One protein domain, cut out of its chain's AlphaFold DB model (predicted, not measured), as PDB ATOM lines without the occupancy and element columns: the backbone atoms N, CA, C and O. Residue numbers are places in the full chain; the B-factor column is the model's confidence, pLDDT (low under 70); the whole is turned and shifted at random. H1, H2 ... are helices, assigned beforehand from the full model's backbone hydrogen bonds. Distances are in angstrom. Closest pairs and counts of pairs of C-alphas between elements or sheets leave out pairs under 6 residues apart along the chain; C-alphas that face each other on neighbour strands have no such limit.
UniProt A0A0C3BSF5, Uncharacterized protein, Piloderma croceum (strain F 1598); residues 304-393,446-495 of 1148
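What this domain is: This is residues 304 to 393 and 446 to 495 of the 1148 residues of an uncharacterized protein of Piloderma croceum (strain F 1598) (UniProt A0A0C3BSF5). H2, H4, H5 and H7 pack round helix H3, the core, with H1 on H2 and H7. Residues 384 to 393 of the long H4 stick out. The printed part has 140 residues, seven named helices, H1 to H7 in order, and no named strand: all helix. It is compact, with a radius of gyration of the C-alphas of 15.7 A, and spans 50 by 43 by 23 A.

How they stand to each other: Start at H1, residues 304 to 316, and H2, residues 320 to 328, a helical hairpin at a shallow tilt of 27 degrees, with C-alphas 314 and 323 closest at 4.9 A. The hub, H3, residues 341 to 357, touches H2, closest at C-alphas 351 and 324, 4.9 A; H4, residues 362 to 393, at 345 and 372, 5.9 A; H5, residues 447 to 461, at 353 and 460, 5.6 A; and H7, residues 470 to 493, at 350 and 475, 5.2 A. H6, residues 465 to 468, only just touches H5, only at the corner, with 3 pairs of C-alphas within 8 A. Every O i to N i+4 pair is within hydrogen-bond range in H1, H2, H3 and H5, 26 of 28 in H4 and 18 of 20 in H7; H6 is too short.

Where its parts are: Find C-alpha 304 at (184.551, 116.303, 234.720), where H1 begins, and C-alpha 493 at (185.708, 117.591, 224.221), where H7 ends. H4 measures 43.8 A from first to last C-alpha.

The domain as a whole: Residues 394 to 445 are cut out, with C-alphas 393 and 446 22.2 A apart. The link H2 to H3 is long. The pLDDT is under 70 at residues 304 to 306, 329 to 338 and 463 to 470.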
ATOM      1  N   SER A 304     184.152 115.048 235.360       53.88
ATOM      2  CA  SER A 304     184.551 116.303 234.720       53.88
ATOM      3  C   SER A 304     183.780 116.608 233.430       53.88
ATOM      4  O   SER A 304     183.532 117.786 233.162       53.88
ATOM      5  N   SER A 305     183.372 115.592 232.654       59.56
ATOM      6  CA  SER A 305     182.638 115.788 231.392       59.56
ATOM      7  C   SER A 305     181.238 116.363 231.626       59.56
ATOM      8  O   SER A 305     180.854 117.322 230.960       59.56
ATOM      9  N   ASP A 306     180.523 115.895 232.652       68.12
ATOM     10  CA  ASP A 306     179.200 116.419 233.019       68.12
ATOM     11  C   ASP A 306     179.255 117.902 233.405       68.12
ATOM     12  O   ASP A 306     178.415 118.698 232.990       68.12
ATOM     13  N   SER A 307     180.287 118.314 234.146       71.44
ATOM     14  CA  SER A 307     180.462 119.722 234.528       71.44
ATOM     15  C   SER A 307     180.758 120.620 233.324       71.44
ATOM     16  O   SER A 307     180.210 121.719 233.232       71.44
ATOM     17  N   LEU A 308     181.605 120.162 232.394       76.81
ATOM     18  CA  LEU A 308     181.897 120.885 231.152       76.81
ATOM     19  C   LEU A 308     180.663 120.975 230.248       76.81
ATOM     20  O   LEU A 308     180.402 122.046 229.706       76.81
ATOM     21  N   ASN A 309     179.876 119.900 230.151       78.50
ATOM     22  CA  ASN A 309     178.617 119.865 229.406       78.50
ATOM     23  C   ASN A 309     177.580 120.824 230.006       78.50
ATOM     24  O   ASN A 309     176.962 121.603 229.290       78.50
ATOM     25  N   HIS A 310     177.432 120.846 231.332       81.25
ATOM     26  CA  HIS A 310     176.526 121.785 231.994       81.25
ATOM     27  C   HIS A 310     176.931 123.248 231.786       81.25
ATOM     28  O   HIS A 310     176.061 124.093 231.567       81.25
ATOM     29  N   ILE A 311     178.232 123.563 231.839       83.69
ATOM     30  CA  ILE A 311     178.731 124.917 231.564       83.69
ATOM     31  C   ILE A 311     178.504 125.280 230.095       83.69
ATOM     32  O   ILE A 311     177.997 126.364 229.821       83.69
ATOM     33  N   SER A 312     178.863 124.400 229.156       86.62
ATOM     34  CA  SER A 312     178.763 124.679 227.722       86.62
ATOM     35  C   SER A 312     177.311 124.871 227.283       86.62
ATOM     36  O   SER A 312     177.004 125.905 226.688       86.62
ATOM     37  N   THR A 313     176.402 123.975 227.686       88.25
ATOM     38  CA  THR A 313     174.958 124.130 227.462       88.25
ATOM     39  C   THR A 313     174.428 125.372 228.175       88.25
ATOM     40  O   THR A 313     173.688 126.150 227.582       88.25
ATOM     41  N   GLY A 314     174.850 125.633 229.418       89.56
ATOM     42  CA  GLY A 314     174.453 126.831 230.159       89.56
ATOM     43  C   GLY A 314     174.867 128.139 229.476       89.56
ATOM     44  O   GLY A 314     174.102 129.101 229.492       89.56
ATOM     45  N   LEU A 315     176.037 128.193 228.831       90.56
ATOM     46  CA  LEU A 315     176.523 129.380 228.117       90.56
ATOM     47  C   LEU A 315     175.737 129.666 226.832       90.56
ATOM     48  O   LEU A 315     175.532 130.839 226.509       90.56
ATOM     49  N   VAL A 316     175.269 128.634 226.126       92.12
ATOM     50  CA  VAL A 316     174.485 128.783 224.883       92.12
ATOM     51  C   VAL A 316     172.972 128.728 225.102       92.12
ATOM     52  O   VAL A 316     172.224 129.047 224.182       92.12
ATOM     53  N   ALA A 317     172.522 128.392 226.316       92.06
ATOM     54  CA  ALA A 317     171.113 128.243 226.652       92.06
ATOM     55  C   ALA A 317     170.285 129.479 226.278       92.06
ATOM     56  O   ALA A 317     170.688 130.635 226.479       92.06
ATOM     57  N   PHE A 318     169.097 129.195 225.761       91.06
ATOM     58  CA  PHE A 318     168.113 130.166 225.327       91.06
ATOM     59  C   PHE A 318     166.730 129.739 225.837       91.06
ATOM     60  O   PHE A 318     166.380 128.572 225.656       91.06
ATOM     61  N   PRO A 319     165.915 130.651 226.398       92.56
ATOM     62  CA  PRO A 319     166.167 132.087 226.605       92.56
ATOM     63  C   PRO A 319     167.259 132.389 227.643       92.56
ATOM     64  O   PRO A 319     167.678 131.512 228.399       92.56
ATOM     65  N   SER A 320     167.736 133.632 227.710       92.00
ATOM     66  CA  SER A 320     168.852 134.045 228.576       92.00
ATOM     67  C   SER A 320     168.607 133.753 230.063       92.00
ATOM     68  O   SER A 320     169.552 133.475 230.798       92.00
ATOM     69  N   VAL A 321     167.349 133.727 230.504       91.19
ATOM     70  CA  VAL A 321     166.965 133.348 231.875       91.19
ATOM     71  C   VAL A 321     167.232 131.865 232.185       91.19
ATOM     72  O   VAL A 321     167.514 131.496 233.323       91.19
ATOM     73  N   GLN A 322     167.193 130.985 231.182       91.25
ATOM     74  CA  GLN A 322     167.606 129.592 231.363       91.25
ATOM     75  C   GLN A 322     169.122 129.500 231.576       91.25
ATOM     76  O   GLN A 322     169.583 128.727 232.416       91.25
ATOM     77  N   SER A 323     169.892 130.334 230.870       91.38
ATOM     78  CA  SER A 323     171.340 130.444 231.058       91.38
ATOM     79  C   SER A 323     171.693 130.872 232.487       91.38
ATOM     80  O   SER A 323     172.529 130.226 233.121       91.38
ATOM     81  N   THR A 324     171.017 131.886 233.050       90.44
ATOM     82  CA  THR A 324     171.265 132.313 234.443       90.44
ATOM     83  C   THR A 324     171.003 131.183 235.435       90.44
ATOM     84  O   THR A 324     171.848 130.912 236.289       90.44
ATOM     85  N   ALA A 325     169.887 130.464 235.280       87.06
ATOM     86  CA  ALA A 325     169.534 129.344 236.144       87.06
ATOM     87  C   ALA A 325     170.587 128.222 236.092       87.06
ATOM     88  O   ALA A 325     171.063 127.783 237.139       87.06
ATOM     89  N   MET A 326     171.013 127.805 234.894       87.31
ATOM     90  CA  MET A 326     172.004 126.732 234.726       87.31
ATOM     91  C   MET A 326     173.391 127.108 235.259       87.31
ATOM     92  O   MET A 326     174.068 126.277 235.862       87.31
ATOM     93  N   LEU A 327     173.814 128.362 235.071       84.75
ATOM     94  CA  LEU A 327     175.115 128.842 235.546       84.75
ATOM     95  C   LEU A 327     175.132 129.090 237.066       84.75
ATOM     96  O   LEU A 327     176.183 128.954 237.688       84.75
ATOM     97  N   SER A 328     173.983 129.402 237.679       76.06
ATOM     98  CA  SER A 328     173.864 129.644 239.128       76.06
ATOM     99  C   SER A 328     173.958 128.381 239.998       76.06
ATOM    100  O   SER A 328     174.360 128.464 241.155       76.06
ATOM    101  N   MET A 329     173.628 127.205 239.448       62.00
ATOM    102  CA  MET A 329     173.578 125.921 240.171       62.00
ATOM    103  C   MET A 329     174.960 125.281 240.403       62.00
ATOM    104  O   MET A 329     175.054 124.145 240.865       62.00
ATOM    105  N   GLN A 330     176.051 125.973 240.067       62.06
ATOM    106  CA  GLN A 330     177.398 125.411 240.110       62.06
ATOM    107  C   GLN A 330     178.032 125.530 241.500       62.06
ATOM    108  O   GLN A 330     178.074 126.602 242.101       62.06
ATOM    109  N   SER A 331     178.590 124.418 241.992       51.78
ATOM    110  CA  SER A 331     179.422 124.419 243.201       51.78
ATOM    111  C   SER A 331     180.763 125.128 242.931       51.78
ATOM    112  O   SER A 331     181.382 124.865 241.894       51.78
ATOM    113  N   PRO A 332     181.281 125.940 243.877       50.06
ATOM    114  CA  PRO A 332     182.586 126.612 243.785       50.06
ATOM    115  C   PRO A 332     183.784 125.680 243.535       50.06
ATOM    116  O   PRO A 332     184.874 126.141 243.215       50.06
ATOM    117  N   THR A 333     183.609 124.378 243.765       46.25
ATOM    118  CA  THR A 333     184.675 123.370 243.799       46.25
ATOM    119  C   THR A 333     185.007 122.759 242.441       46.25
ATOM    120  O   THR A 333     185.970 122.000 242.344       46.25
ATOM    121  N   ASN A 334     184.227 123.044 241.393       51.31
ATOM    122  CA  ASN A 334     184.452 122.438 240.084       51.31
ATOM    123  C   ASN A 334     185.480 123.254 239.292       51.31
ATOM    124  O   ASN A 334     185.143 124.222 238.605       51.31
ATOM    125  N   ASN A 335     186.741 122.823 239.387       49.56
ATOM    126  CA  ASN A 335     187.872 123.261 238.569       49.56
ATOM    127  C   ASN A 335     187.648 122.905 237.089       49.56
ATOM    128  O   ASN A 335     188.305 122.025 236.545       49.56
ATOM    129  N   ALA A 336     186.716 123.565 236.406       53.75
ATOM    130  CA  ALA A 336     186.767 123.585 234.952       53.75
ATOM    131  C   ALA A 336     187.831 124.626 234.560       53.75
ATOM    132  O   ALA A 336     187.584 125.832 234.534       53.75
ATOM    133  N   GLU A 337     189.047 124.142 234.323       59.50
ATOM    134  CA  GLU A 337     190.252 124.934 234.027       59.50
ATOM    135  C   GLU A 337     190.101 125.870 232.807       59.50
ATOM    136  O   GLU A 337     190.905 126.779 232.623       59.50
ATOM    137  N   SER A 338     189.052 125.697 231.994       66.00
ATOM    138  CA  SER A 338     188.820 126.411 230.733       66.00
ATOM    139  C   SER A 338     188.304 127.849 230.861       66.00
ATOM    140  O   SER A 338     188.645 128.691 230.035       66.00
ATOM    141  N   VAL A 339     187.485 128.159 231.877       74.94
ATOM    142  CA  VAL A 339     186.960 129.523 232.098       74.94
ATOM    143  C   VAL A 339     187.634 130.133 233.326       74.94
ATOM    144  O   VAL A 339     187.460 129.579 234.419       74.94
ATOM    145  N   PRO A 340     188.329 131.285 233.187       83.62
ATOM    146  CA  PRO A 340     189.021 131.946 234.288       83.62
ATOM    147  C   PRO A 340     188.130 132.124 235.530       83.62
ATOM    148  O   PRO A 340     186.980 132.556 235.387       83.62
ATOM    149  N   PRO A 341     188.637 131.857 236.750       84.75
ATOM    150  CA  PRO A 341     187.830 131.876 237.971       84.75
ATOM    151  C   PRO A 341     187.057 133.183 238.190       84.75
ATOM    152  O   PRO A 341     185.857 133.155 238.457       84.75
ATOM    153  N   PHE A 342     187.701 134.340 237.996       89.00
ATOM    154  CA  PHE A 342     187.045 135.635 238.197       89.00
ATOM    155  C   PHE A 342     185.960 135.924 237.144       89.00
ATOM    156  O   PHE A 342     184.958 136.568 237.438       89.00
ATOM    157  N   ARG A 343     186.076 135.377 235.924       88.00
ATOM    158  CA  ARG A 343     185.008 135.491 234.915       88.00
ATOM    159  C   ARG A 343     183.754 134.718 235.316       88.00
ATOM    160  O   ARG A 343     182.657 135.175 235.018       88.00
ATOM    161  N   ARG A 344     183.884 133.590 236.023       86.44
ATOM    162  CA  ARG A 344     182.730 132.846 236.571       86.44
ATOM    163  C   ARG A 344     182.011 133.645 237.655       86.44
ATOM    164  O   ARG A 344     180.783 133.701 237.668       86.44
ATOM    165  N   VAL A 345     182.780 134.312 238.518       90.56
ATOM    166  CA  VAL A 345     182.252 135.271 239.499       90.56
ATOM    167  C   VAL A 345     181.467 136.369 238.776       90.56
ATOM    168  O   VAL A 345     180.313 136.618 239.104       90.56
ATOM    169  N   LEU A 346     182.029 136.981 237.733       92.75
ATOM    170  CA  LEU A 346     181.317 138.008 236.967       92.75
ATOM    171  C   LEU A 346     180.057 137.471 236.273       92.75
ATOM    172  O   LEU A 346     179.028 138.135 236.316       92.75
ATOM    173  N   LEU A 347     180.105 136.279 235.671       91.62
ATOM    174  CA  LEU A 347     178.952 135.647 235.015       91.62
ATOM    175  C   LEU A 347     177.791 135.404 235.982       91.62
ATOM    176  O   LEU A 347     176.642 135.682 235.645       91.62
ATOM    177  N   THR A 348     178.086 134.902 237.182       91.44
ATOM    178  CA  THR A 348     177.067 134.631 238.207       91.44
ATOM    179  C   THR A 348     176.453 135.926 238.734       91.44
ATOM    180  O   THR A 348     175.229 136.048 238.759       91.44
ATOM    181  N   VAL A 349     177.266 136.938 239.061       93.06
ATOM    182  CA  VAL A 349     176.759 138.254 239.495       93.06
ATOM    183  C   VAL A 349     175.970 138.942 238.375       93.06
ATOM    184  O   VAL A 349     174.904 139.493 238.639       93.06
ATOM    185  N   ALA A 350     176.435 138.878 237.123       93.44
ATOM    186  CA  ALA A 350     175.735 139.444 235.970       93.44
ATOM    187  C   ALA A 350     174.400 138.740 235.696       93.44
ATOM    188  O   ALA A 350     173.416 139.406 235.383       93.44
ATOM    189  N   GLY A 351     174.335 137.418 235.875       92.50
ATOM    190  CA  GLY A 351     173.087 136.662 235.791       92.50
ATOM    191  C   GLY A 351     172.080 137.078 236.866       92.50
ATOM    192  O   GLY A 351     170.914 137.296 236.559       92.50
ATOM    193  N   ILE A 352     172.527 137.280 238.110       92.12
ATOM    194  CA  ILE A 352     171.659 137.772 239.195       92.12
ATOM    195  C   ILE A 352     171.228 139.227 238.943       92.12
ATOM    196  O   ILE A 352     170.083 139.586 239.211       92.12
ATOM    197  N   ALA A 353     172.114 140.064 238.395       92.12
ATOM    198  CA  ALA A 353     171.792 141.437 238.010       92.12
ATOM    199  C   ALA A 353     170.760 141.490 236.874       92.12
ATOM    200  O   ALA A 353     169.859 142.329 236.914       92.12
ATOM    201  N   LEU A 354     170.852 140.571 235.907       91.06
ATOM    202  CA  LEU A 354     169.812 140.359 234.905       91.06
ATOM    203  C   LEU A 354     168.502 139.954 235.585       91.06
ATOM    204  O   LEU A 354     167.494 140.594 235.357       91.06
ATOM    205  N   GLU A 355     168.484 138.972 236.487       90.12
ATOM    206  CA  GLU A 355     167.237 138.595 237.173       90.12
ATOM    207  C   GLU A 355     166.603 139.763 237.951       90.12
ATOM    208  O   GLU A 355     165.384 139.954 237.886       90.12
ATOM    209  N   ARG A 356     167.413 140.602 238.612       89.31
ATOM    210  CA  ARG A 356     166.932 141.835 239.255       89.31
ATOM    211  C   ARG A 356     166.301 142.794 238.246       89.31
ATOM    212  O   ARG A 356     165.259 143.370 238.553       89.31
ATOM    213  N   SER A 357     166.887 142.960 237.056       87.06
ATOM    214  CA  SER A 357     166.321 143.842 236.025       87.06
ATOM    215  C   SER A 357     164.954 143.378 235.520       87.06
ATOM    216  O   SER A 357     164.152 144.205 235.091       87.06
ATOM    217  N   LEU A 358     164.649 142.084 235.652       86.62
ATOM    218  CA  LEU A 358     163.344 141.499 235.322       86.62
ATOM    219  C   LEU A 358     162.296 141.657 236.441       86.62
ATOM    220  O   LEU A 358     161.132 141.300 236.246       86.62
ATOM    221  N   GLY A 359     162.689 142.171 237.611       84.19
ATOM    222  CA  GLY A 359     161.826 142.354 238.782       84.19
ATOM    223  C   GLY A 359     161.911 141.242 239.833       84.19
ATOM    224  O   GLY A 359     161.103 141.234 240.769       84.19
ATOM    225  N   VAL A 360     162.871 140.314 239.711       86.44
ATOM    226  CA  VAL A 360     163.156 139.319 240.758       86.44
ATOM    227  C   VAL A 360     163.793 140.020 241.957       86.44
ATOM    228  O   VAL A 360     164.697 140.842 241.803       86.44
ATOM    229  N   ASP A 361     163.322 139.702 243.161       84.62
ATOM    230  CA  ASP A 361     163.875 140.283 244.382       84.62
ATOM    231  C   ASP A 361     165.315 139.794 244.619       84.62
ATOM    232  O   ASP A 361     165.607 138.598 244.580       84.62
ATOM    233  N   VAL A 362     166.224 140.727 244.906       87.44
ATOM    234  CA  VAL A 362     167.627 140.422 245.219       87.44
ATOM    235  C   VAL A 362     167.765 139.615 246.502       87.44
ATOM    236  O   VAL A 362     168.703 138.823 246.610       87.44
ATOM    237  N   ILE A 363     166.828 139.751 247.446       87.31
ATOM    238  CA  ILE A 363     166.842 138.981 248.695       87.31
ATOM    239  C   ILE A 363     166.801 137.473 248.408       87.31
ATOM    240  O   ILE A 363     167.486 136.708 249.088       87.31
ATOM    241  N   ALA A 364     166.107 137.037 247.350       86.38
ATOM    242  CA  ALA A 364     166.054 135.626 246.959       86.38
ATOM    243  C   ALA A 364     167.445 135.047 246.625       86.38
ATOM    244  O   ALA A 364     167.708 133.875 246.888       86.38
ATOM    245  N   ASN A 365     168.353 135.881 246.110       89.56
ATOM    246  CA  ASN A 365     169.689 135.489 245.657       89.56
ATOM    247  C   ASN A 365     170.819 135.938 246.608       89.56
ATOM    248  O   ASN A 365     171.995 135.720 246.314       89.56
ATOM    249  N   ILE A 366     170.504 136.533 247.766       92.31
ATOM    250  CA  ILE A 366     171.498 137.183 248.642       92.31
ATOM    251  C   ILE A 366     172.583 136.231 249.168       92.31
ATOM    252  O   ILE A 366     173.742 136.627 249.287       92.31
ATOM    253  N   ARG A 367     172.241 134.961 249.425       91.19
ATOM    254  CA  ARG A 367     173.207 133.931 249.852       91.19
ATOM    255  C   ARG A 367     174.201 133.605 248.740       91.19
ATOM    256  O   ARG A 367     175.401 133.536 248.989       91.19
ATOM    257  N   THR A 368     173.713 133.461 247.510       90.69
ATOM    258  CA  THR A 368     174.555 133.233 246.332       90.69
ATOM    259  C   THR A 368     175.478 134.429 246.101       90.69
ATOM    260  O   THR A 368     176.679 134.241 245.898       90.69
ATOM    261  N   ILE A 369     174.961 135.657 246.235       93.44
ATOM    262  CA  ILE A 369     175.760 136.891 246.154       93.44
ATOM    263  C   ILE A 369     176.863 136.891 247.220       93.44
ATOM    264  O   ILE A 369     178.020 137.110 246.876       93.44
ATOM    265  N   GLU A 370     176.542 136.595 248.484       93.75
ATOM    266  CA  GLU A 370     177.527 136.515 249.574       93.75
ATOM    267  C   GLU A 370     178.656 135.529 249.244       93.75
ATOM    268  O   GLU A 370     179.829 135.895 249.304       93.75
ATOM    269  N   THR A 371     178.316 134.305 248.821       92.12
ATOM    270  CA  THR A 371     179.328 133.297 248.462       92.12
ATOM    271  C   THR A 371     180.182 133.705 247.262       92.12
ATOM    272  O   THR A 371     181.369 133.389 247.212       92.12
ATOM    273  N   THR A 372     179.598 134.431 246.309       92.38
ATOM    274  CA  THR A 372     180.277 134.868 245.084       92.38
ATOM    275  C   THR A 372     181.201 136.056 245.354       92.38
ATOM    276  O   THR A 372     182.330 136.089 244.870       92.38
ATOM    277  N   TYR A 373     180.768 137.010 246.181       95.50
ATOM    278  CA  TYR A 373     181.595 138.131 246.634       95.50
ATOM    279  C   TYR A 373     182.778 137.657 247.479       95.50
ATOM    280  O   TYR A 373     183.895 138.140 247.302       95.50
ATOM    281  N   GLU A 374     182.566 136.645 248.318       93.94
ATOM    282  CA  GLU A 374     183.634 136.000 249.077       93.94
ATOM    283  C   GLU A 374     184.681 135.348 248.153       93.94
ATOM    284  O   GLU A 374     185.885 135.485 248.381       93.94
ATOM    285  N   GLN A 375     184.256 134.691 247.069       91.31
ATOM    286  CA  GLN A 375     185.174 134.160 246.050       91.31
ATOM    287  C   GLN A 375     185.933 135.269 245.314       91.31
ATOM    288  O   GLN A 375     187.147 135.158 245.136       91.31
ATOM    289  N   ALA A 376     185.241 136.346 244.925       93.56
ATOM    290  CA  ALA A 376     185.849 137.508 244.278       93.56
ATOM    291  C   ALA A 376     186.969 138.097 245.147       93.56
ATOM    292  O   ALA A 376     188.082 138.322 244.672       93.56
ATOM    293  N   PHE A 377     186.682 138.287 246.439       94.69
ATOM    294  CA  PHE A 377     187.638 138.807 247.405       94.69
ATOM    295  C   PHE A 377     188.843 137.878 247.575       94.69
ATOM    296  O   PHE A 377     189.975 138.352 247.580       94.69
ATOM    297  N   ARG A 378     188.633 136.556 247.659       92.19
ATOM    298  CA  ARG A 378     189.738 135.587 247.759       92.19
ATOM    299  C   ARG A 378     190.682 135.678 246.565       92.19
ATOM    300  O   ARG A 378     191.886 135.784 246.776       92.19
ATOM    301  N   LEU A 379     190.156 135.689 245.338       91.56
ATOM    302  CA  LEU A 379     190.969 135.806 244.119       91.56
ATOM    303  C   LEU A 379     191.790 137.100 244.111       91.56
ATOM    304  O   LEU A 379     193.004 137.052 243.923       91.56
ATOM    305  N   TRP A 380     191.148 138.229 244.416       92.56
ATOM    306  CA  TRP A 380     191.820 139.525 244.516       92.56
ATOM    307  C   TRP A 380     192.883 139.557 245.628       92.56
ATOM    308  O   TRP A 380     193.987 140.059 245.426       92.56
ATOM    309  N   SER A 381     192.595 138.970 246.796       91.25
ATOM    310  CA  SER A 381     193.527 138.931 247.930       91.25
ATOM    311  C   SER A 381     194.794 138.126 247.627       91.25
ATOM    312  O   SER A 381     195.873 138.485 248.097       91.25
ATOM    313  N   ILE A 382     194.683 137.076 246.804       90.12
ATOM    314  CA  ILE A 382     195.829 136.281 246.354       90.12
ATOM    315  C   ILE A 382     196.738 137.134 245.466       90.12
ATOM    316  O   ILE A 382     197.949 137.146 245.685       90.12
ATOM    317  N   ASP A 383     196.181 137.861 244.495       87.62
ATOM    318  CA  ASP A 383     196.969 138.750 243.633       87.62
ATOM    319  C   ASP A 383     197.631 139.866 244.445       87.62
ATOM    320  O   ASP A 383     198.836 140.081 244.320       87.62
ATOM    321  N   ARG A 384     196.891 140.489 245.372       87.31
ATOM    322  CA  ARG A 384     197.417 141.510 246.289       87.31
ATOM    323  C   ARG A 384     198.561 140.974 247.157       87.31
ATOM    324  O   ARG A 384     199.549 141.670 247.380       87.31
ATOM    325  N   ALA A 385     198.451 139.739 247.648       87.25
ATOM    326  CA  ALA A 385     199.507 139.094 248.425       87.25
ATOM    327  C   ALA A 385     200.761 138.838 247.575       87.25
ATOM    328  O   ALA A 385     201.871 139.109 248.037       87.25
ATOM    329  N   ARG A 386     200.596 138.384 246.323       87.19
ATOM    330  CA  ARG A 386     201.715 138.221 245.379       87.19
ATOM    331  C   ARG A 386     202.367 139.553 245.025       87.19
ATOM    332  O   ARG A 386     203.591 139.623 244.964       87.19
ATOM    333  N   GLU A 387     201.574 140.596 244.795       84.69
ATOM    334  CA  GLU A 387     202.064 141.943 244.503       84.69
ATOM    335  C   GLU A 387     202.860 142.499 245.686       84.69
ATOM    336  O   GLU A 387     203.994 142.934 245.510       84.69
ATOM    337  N   ASN A 388     202.327 142.396 246.906       85.06
ATOM    338  CA  ASN A 388     203.033 142.801 248.119       85.06
ATOM    339  C   ASN A 388     204.344 142.028 248.305       85.06
ATOM    340  O   ASN A 388     205.356 142.631 248.648       85.06
ATOM    341  N   GLN A 389     204.355 140.714 248.052       84.56
ATOM    342  CA  GLN A 389     205.576 139.912 248.111       84.56
ATOM    343  C   GLN A 389     206.595 140.374 247.062       84.56
ATOM    344  O   GLN A 389     207.761 140.581 247.386       84.56
ATOM    345  N   LYS A 390     206.154 140.604 245.820       82.69
ATOM    346  CA  LYS A 390     207.009 141.117 244.746       82.69
ATOM    347  C   LYS A 390     207.553 142.508 245.071       82.69
ATOM    348  O   LYS A 390     208.713 142.773 244.775       82.69
ATOM    349  N   ASN A 391     206.747 143.372 245.686       82.31
ATOM    350  CA  ASN A 391     207.160 144.701 246.126       82.31
ATOM    351  C   ASN A 391     208.161 144.617 247.285       82.31
ATOM    352  O   ASN A 391     209.153 145.328 247.277       82.31
ATOM    353  N   GLN A 392     207.987 143.695 248.233       81.38
ATOM    354  CA  GLN A 392     208.982 143.448 249.285       81.38
ATOM    355  C   GLN A 392     210.295 142.891 248.711       81.38
ATOM    356  O   GLN A 392     211.382 143.305 249.116       81.38
ATOM    357  N   GLU A 393     210.215 141.974 247.743       80.06
ATOM    358  CA  GLU A 393     211.375 141.438 247.028       80.06
ATOM    359  C   GLU A 393     212.076 142.535 246.211       80.06
ATOM    360  O   GLU A 393     213.301 142.658 246.284       80.06
ATOM    361  N   ASP A 446     191.840 141.398 236.678       86.69
ATOM    362  CA  ASP A 446     192.214 142.577 235.886       86.69
ATOM    363  C   ASP A 446     191.417 143.831 236.307       86.69
ATOM    364  O   ASP A 446     190.270 143.728 236.747       86.69
ATOM    365  N   SER A 447     191.978 145.031 236.128       86.31
ATOM    366  CA  SER A 447     191.344 146.310 236.493       86.31
ATOM    367  C   SER A 447     189.972 146.489 235.831       86.31
ATOM    368  O   SER A 447     189.008 146.882 236.492       86.31
ATOM    369  N   LEU A 448     189.827 146.100 234.557       87.19
ATOM    370  CA  LEU A 448     188.534 146.126 233.862       87.19
ATOM    371  C   LEU A 448     187.504 145.209 234.540       87.19
ATOM    372  O   LEU A 448     186.330 145.554 234.664       87.19
ATOM    373  N   GLN A 449     187.938 144.044 235.020       90.62
ATOM    374  CA  GLN A 449     187.069 143.096 235.712       90.62
ATOM    375  C   GLN A 449     186.611 143.634 237.075       90.62
ATOM    376  O   GLN A 449     185.463 143.411 237.462       90.62
ATOM    377  N   ILE A 450     187.465 144.386 237.775       91.69
ATOM    378  CA  ILE A 450     187.105 145.092 239.014       91.69
ATOM    379  C   ILE A 450     186.037 146.156 238.735       91.69
ATOM    380  O   ILE A 450     185.035 146.228 239.451       91.69
ATOM    381  N   GLN A 451     186.213 146.942 237.669       90.88
ATOM    382  CA  GLN A 451     185.235 147.948 237.248       90.88
ATOM    383  C   GLN A 451     183.881 147.311 236.913       90.88
ATOM    384  O   GLN A 451     182.845 147.801 237.364       90.88
ATOM    385  N   LEU A 452     183.883 146.182 236.195       92.06
ATOM    386  CA  LEU A 452     182.673 145.417 235.887       92.06
ATOM    387  C   LEU A 452     181.991 144.881 237.153       92.06
ATOM    388  O   LEU A 452     180.779 145.032 237.291       92.06
ATOM    389  N   LEU A 453     182.741 144.306 238.103       94.50
ATOM    390  CA  LEU A 453     182.180 143.828 239.373       94.50
ATOM    391  C   LEU A 453     181.516 144.972 240.149       94.50
ATOM    392  O   LEU A 453     180.391 144.822 240.627       94.50
ATOM    393  N   ALA A 454     182.190 146.120 240.248       92.56
ATOM    394  CA  ALA A 454     181.635 147.299 240.896       92.56
ATOM    395  C   ALA A 454     180.376 147.785 240.165       92.56
ATOM    396  O   ALA A 454     179.368 148.051 240.814       92.56
ATOM    397  N   GLY A 455     180.379 147.861 238.831       91.00
ATOM    398  CA  GLY A 455     179.201 148.223 238.034       91.00
ATOM    399  C   GLY A 455     178.006 147.293 238.276       91.00
ATOM    400  O   GLY A 455     176.895 147.763 238.518       91.00
ATOM    401  N   LEU A 456     178.241 145.979 238.319       92.31
ATOM    402  CA  LEU A 456     177.218 144.981 238.643       92.31
ATOM    403  C   LEU A 456     176.722 145.091 240.094       92.31
ATOM    404  O   LEU A 456     175.540 144.917 240.368       92.31
ATOM    405  N   HIS A 457     177.595 145.420 241.044       93.62
ATOM    406  CA  HIS A 457     177.175 145.715 242.413       93.62
ATOM    407  C   HIS A 457     176.242 146.938 242.466       93.62
ATOM    408  O   HIS A 457     175.224 146.915 243.158       93.62
ATOM    409  N   HIS A 458     176.536 147.982 241.686       90.62
ATOM    410  CA  HIS A 458     175.662 149.148 241.582       90.62
ATOM    411  C   HIS A 458     174.315 148.822 240.933       90.62
ATOM    412  O   HIS A 458     173.302 149.346 241.386       90.62
ATOM    413  N   SER A 459     174.254 147.953 239.919       89.94
ATOM    414  CA  SER A 459     172.961 147.536 239.353       89.94
ATOM    415  C   SER A 459     172.145 146.693 240.343       89.94
ATOM    416  O   SER A 459     170.919 146.805 240.390       89.94
ATOM    417  N   LEU A 460     172.819 145.914 241.199       90.94
ATOM    418  CA  LEU A 460     172.194 145.086 242.231       90.94
ATOM    419  C   LEU A 460     171.684 145.850 243.453       90.94
ATOM    420  O   LEU A 460     170.717 145.404 244.061       90.94
ATOM    421  N   PHE A 461     172.316 146.954 243.844       91.31
ATOM    422  CA  PHE A 461     172.007 147.635 245.112       91.31
ATOM    423  C   PHE A 461     171.804 149.148 244.976       91.31
ATOM    424  O   PHE A 461     171.545 149.827 245.964       91.31
ATOM    425  N   GLY A 462     171.916 149.696 243.767       83.38
ATOM    426  CA  GLY A 462     171.685 151.108 243.484       83.38
ATOM    427  C   GLY A 462     170.202 151.482 243.423       83.38
ATOM    428  O   GLY A 462     169.336 150.656 243.136       83.38
ATOM    429  N   ILE A 463     169.940 152.769 243.666       63.19
ATOM    430  CA  ILE A 463     168.601 153.387 243.691       63.19
ATOM    431  C   ILE A 463     168.143 153.793 242.268       63.19
ATOM    432  O   ILE A 463     166.957 153.980 242.008       63.19
ATOM    433  N   SER A 464     169.075 153.908 241.315       52.91
ATOM    434  CA  SER A 464     168.811 154.441 239.973       52.91
ATOM    435  C   SER A 464     168.299 153.383 238.991       52.91
ATOM    436  O   SER A 464     169.047 152.505 238.564       52.91
ATOM    437  N   SER A 465     167.059 153.557 238.525       42.91
ATOM    438  CA  SER A 465     166.426 152.757 237.458       42.91
ATOM    439  C   SER A 465     167.198 152.756 236.123       42.91
ATOM    440  O   SER A 465     167.036 151.827 235.336       42.91
ATOM    441  N   GLY A 466     168.068 153.742 235.866       41.81
ATOM    442  CA  GLY A 466     168.850 153.831 234.625       41.81
ATOM    443  C   GLY A 466     169.973 152.790 234.481       41.81
ATOM    444  O   GLY A 466     170.307 152.424 233.362       41.81
ATOM    445  N   ALA A 467     170.514 152.255 235.584       45.78
ATOM    446  CA  ALA A 467     171.593 151.249 235.560       45.78
ATOM    447  C   ALA A 467     171.106 149.828 235.198       45.78
ATOM    448  O   ALA A 467     171.894 148.894 235.072       45.78
ATOM    449  N   ILE A 468     169.790 149.662 235.058       50.03
ATOM    450  CA  ILE A 468     169.114 148.382 234.840       50.03
ATOM    451  C   ILE A 468     169.212 147.944 233.363       50.03
ATOM    452  O   ILE A 468     169.175 146.748 233.073       50.03
ATOM    453  N   SER A 469     169.410 148.896 232.439       51.81
ATOM    454  CA  SER A 469     169.488 148.646 230.990       51.81
ATOM    455  C   SER A 469     170.742 147.859 230.570       51.81
ATOM    456  O   SER A 469     170.676 147.038 229.655       51.81
ATOM    457  N   ASP A 470     171.867 148.021 231.276       69.81
ATOM    458  CA  ASP A 470     173.162 147.457 230.858       69.81
ATOM    459  C   ASP A 470     173.387 146.002 231.310       69.81
ATOM    460  O   ASP A 470     174.296 145.323 230.820       69.81
ATOM    461  N   ALA A 471     172.573 145.478 232.236       83.50
ATOM    462  CA  ALA A 471     172.797 144.156 232.832       83.50
ATOM    463  C   ALA A 471     172.691 143.016 231.802       83.50
ATOM    464  O   ALA A 471     173.525 142.108 231.798       83.50
ATOM    465  N   ARG A 472     171.712 143.085 230.885       86.31
ATOM    466  CA  ARG A 472     171.544 142.091 229.810       86.31
ATOM    467  C   ARG A 472     172.733 142.091 228.857       86.31
ATOM    468  O   ARG A 472     173.277 141.025 228.583       86.31
ATOM    469  N   GLN A 473     173.142 143.267 228.384       86.44
ATOM    470  CA  GLN A 473     174.275 143.398 227.467       86.44
ATOM    471  C   GLN A 473     175.573 142.914 228.120       86.44
ATOM    472  O   GLN A 473     176.327 142.154 227.520       86.44
ATOM    473  N   THR A 474     175.799 143.283 229.384       89.50
ATOM    474  CA  THR A 474     176.970 142.841 230.157       89.50
ATOM    475  C   THR A 474     176.986 141.321 230.317       89.50
ATOM    476  O   THR A 474     178.017 140.684 230.103       89.50
ATOM    477  N   PHE A 475     175.839 140.714 230.642       91.88
ATOM    478  CA  PHE A 475     175.710 139.261 230.745       91.88
ATOM    479  C   PHE A 475     175.971 138.563 229.402       91.88
ATOM    480  O   PHE A 475     176.720 137.589 229.357       91.88
ATOM    481  N   GLN A 476     175.415 139.080 228.303       89.56
ATOM    482  CA  GLN A 476     175.650 138.556 226.954       89.56
ATOM    483  C   GLN A 476     177.125 138.664 226.545       89.56
ATOM    484  O   GLN A 476     177.694 137.682 226.078       89.56
ATOM    485  N   ALA A 477     177.778 139.805 226.790       90.00
ATOM    486  CA  ALA A 477     179.199 139.989 226.501       90.00
ATOM    487  C   ALA A 477     180.073 138.987 227.274       90.00
ATOM    488  O   ALA A 477     180.903 138.300 226.676       90.00
ATOM    489  N   LEU A 478     179.839 138.832 228.584       91.06
ATOM    490  CA  LEU A 478     180.561 137.863 229.415       91.06
ATOM    491  C   LEU A 478     180.327 136.418 228.955       91.06
ATOM    492  O   LEU A 478     181.277 135.633 228.940       91.06
ATOM    493  N   ARG A 479     179.096 136.066 228.550       91.06
ATOM    494  CA  ARG A 479     178.773 134.748 227.978       91.06
ATOM    495  C   ARG A 479     179.558 134.488 226.702       91.06
ATOM    496  O   ARG A 479     180.187 133.440 226.596       91.06
ATOM    497  N   THR A 480     179.570 135.439 225.772       90.56
ATOM    498  CA  THR A 480     180.302 135.321 224.504       90.56
ATOM    499  C   THR A 480     181.800 135.161 224.746       90.56
ATOM    500  O   THR A 480     182.416 134.252 224.197       90.56
ATOM    501  N   THR A 481     182.397 135.974 225.623       89.12
ATOM    502  CA  THR A 481     183.823 135.854 225.957       89.12
ATOM    503  C   THR A 481     184.148 134.526 226.647       89.12
ATOM    504  O   THR A 481     185.180 133.922 226.355       89.12
ATOM    505  N   ALA A 482     183.285 134.049 227.548       88.69
ATOM    506  CA  ALA A 482     183.462 132.754 228.201       88.69
ATOM    507  C   ALA A 482     183.336 131.590 227.209       88.69
ATOM    508  O   ALA A 482     184.135 130.653 227.268       88.69
ATOM    509  N   LEU A 483     182.393 131.679 226.266       88.88
ATOM    510  CA  LEU A 483     182.230 130.701 225.198       88.88
ATOM    511  C   LEU A 483     183.469 130.661 224.296       88.88
ATOM    512  O   LEU A 483     183.962 129.575 224.034       88.88
ATOM    513  N   ILE A 484     184.022 131.811 223.896       88.19
ATOM    514  CA  ILE A 484     185.264 131.867 223.102       88.19
ATOM    515  C   ILE A 484     186.409 131.165 223.840       88.19
ATOM    516  O   ILE A 484     187.031 130.274 223.270       88.19
ATOM    517  N   SER A 485     186.632 131.473 225.126       85.94
ATOM    518  CA  SER A 485     187.688 130.799 225.902       85.94
ATOM    519  C   SER A 485     187.460 129.293 226.048       85.94
ATOM    520  O   SER A 485     188.413 128.512 226.063       85.94
ATOM    521  N   LEU A 486     186.198 128.865 226.144       85.19
ATOM    522  CA  LEU A 486     185.845 127.452 226.223       85.19
ATOM    523  C   LEU A 486     186.091 126.745 224.887       85.19
ATOM    524  O   LEU A 486     186.664 125.661 224.879       85.19
ATOM    525  N   LEU A 487     185.702 127.364 223.771       86.19
ATOM    526  CA  LEU A 487     185.949 126.846 222.431       86.19
ATOM    527  C   LEU A 487     187.462 126.717 222.202       86.19
ATOM    528  O   LEU A 487     187.943 125.615 221.972       86.19
ATOM    529  N   GLU A 488     188.240 127.785 222.393       85.50
ATOM    530  CA  GLU A 488     189.700 127.779 222.185       85.50
ATOM    531  C   GLU A 488     190.443 126.716 223.013       85.50
ATOM    532  O   GLU A 488     191.420 126.142 222.535       85.50
ATOM    533  N   SER A 489     189.983 126.431 224.236       82.00
ATOM    534  CA  SER A 489     190.650 125.484 225.143       82.00
ATOM    535  C   SER A 489     190.142 124.042 225.055       82.00
ATOM    536  O   SER A 489     190.901 123.119 225.340       82.00
ATOM    537  N   GLN A 490     188.869 123.828 224.706       78.06
ATOM    538  CA  GLN A 490     188.173 122.544 224.881       78.06
ATOM    539  C   GLN A 490     187.363 122.108 223.642       78.06
ATOM    540  O   GLN A 490     186.590 121.164 223.748       78.06
ATOM    541  N   MET A 491     187.550 122.705 222.451       77.69
ATOM    542  CA  MET A 491     186.860 122.294 221.204       77.69
ATOM    543  C   MET A 491     186.624 120.773 221.040       77.69
ATOM    544  O   MET A 491     185.488 120.388 220.767       77.69
ATOM    545  N   PRO A 492     187.637 119.885 221.172       74.50
ATOM    546  CA  PRO A 492     187.460 118.461 220.870       74.50
ATOM    547  C   PRO A 492     186.656 117.676 221.921       74.50
ATOM    548  O   PRO A 492     186.259 116.544 221.638       74.50
ATOM    549  N   SER A 493     186.438 118.235 223.117       74.31
ATOM    550  CA  SER A 493     185.708 117.591 224.221       74.31
ATOM    551  C   SER A 493     184.250 118.050 224.334       74.31
ATOM    552  O   SER A 493     183.503 117.519 225.155       74.31
ATOM    553  N   LEU A 494     183.828 119.017 223.511       78.88
ATOM    554  CA  LEU A 494     182.475 119.562 223.537       78.88
ATOM    555  C   LEU A 494     181.456 118.630 222.839       78.88
ATOM    556  O   LEU A 494     181.767 118.041 221.801       78.88
ATOM    557  N   PRO A 495     180.229 118.498 223.381       76.81
ATOM    558  CA  PRO A 495     179.199 117.618 222.833       76.81
ATOM    559  C   PRO A 495     178.612 118.175 221.527       76.81
ATOM    560  O   PRO A 495     178.317 119.366 221.440       76.81
TER     561      PRO A 495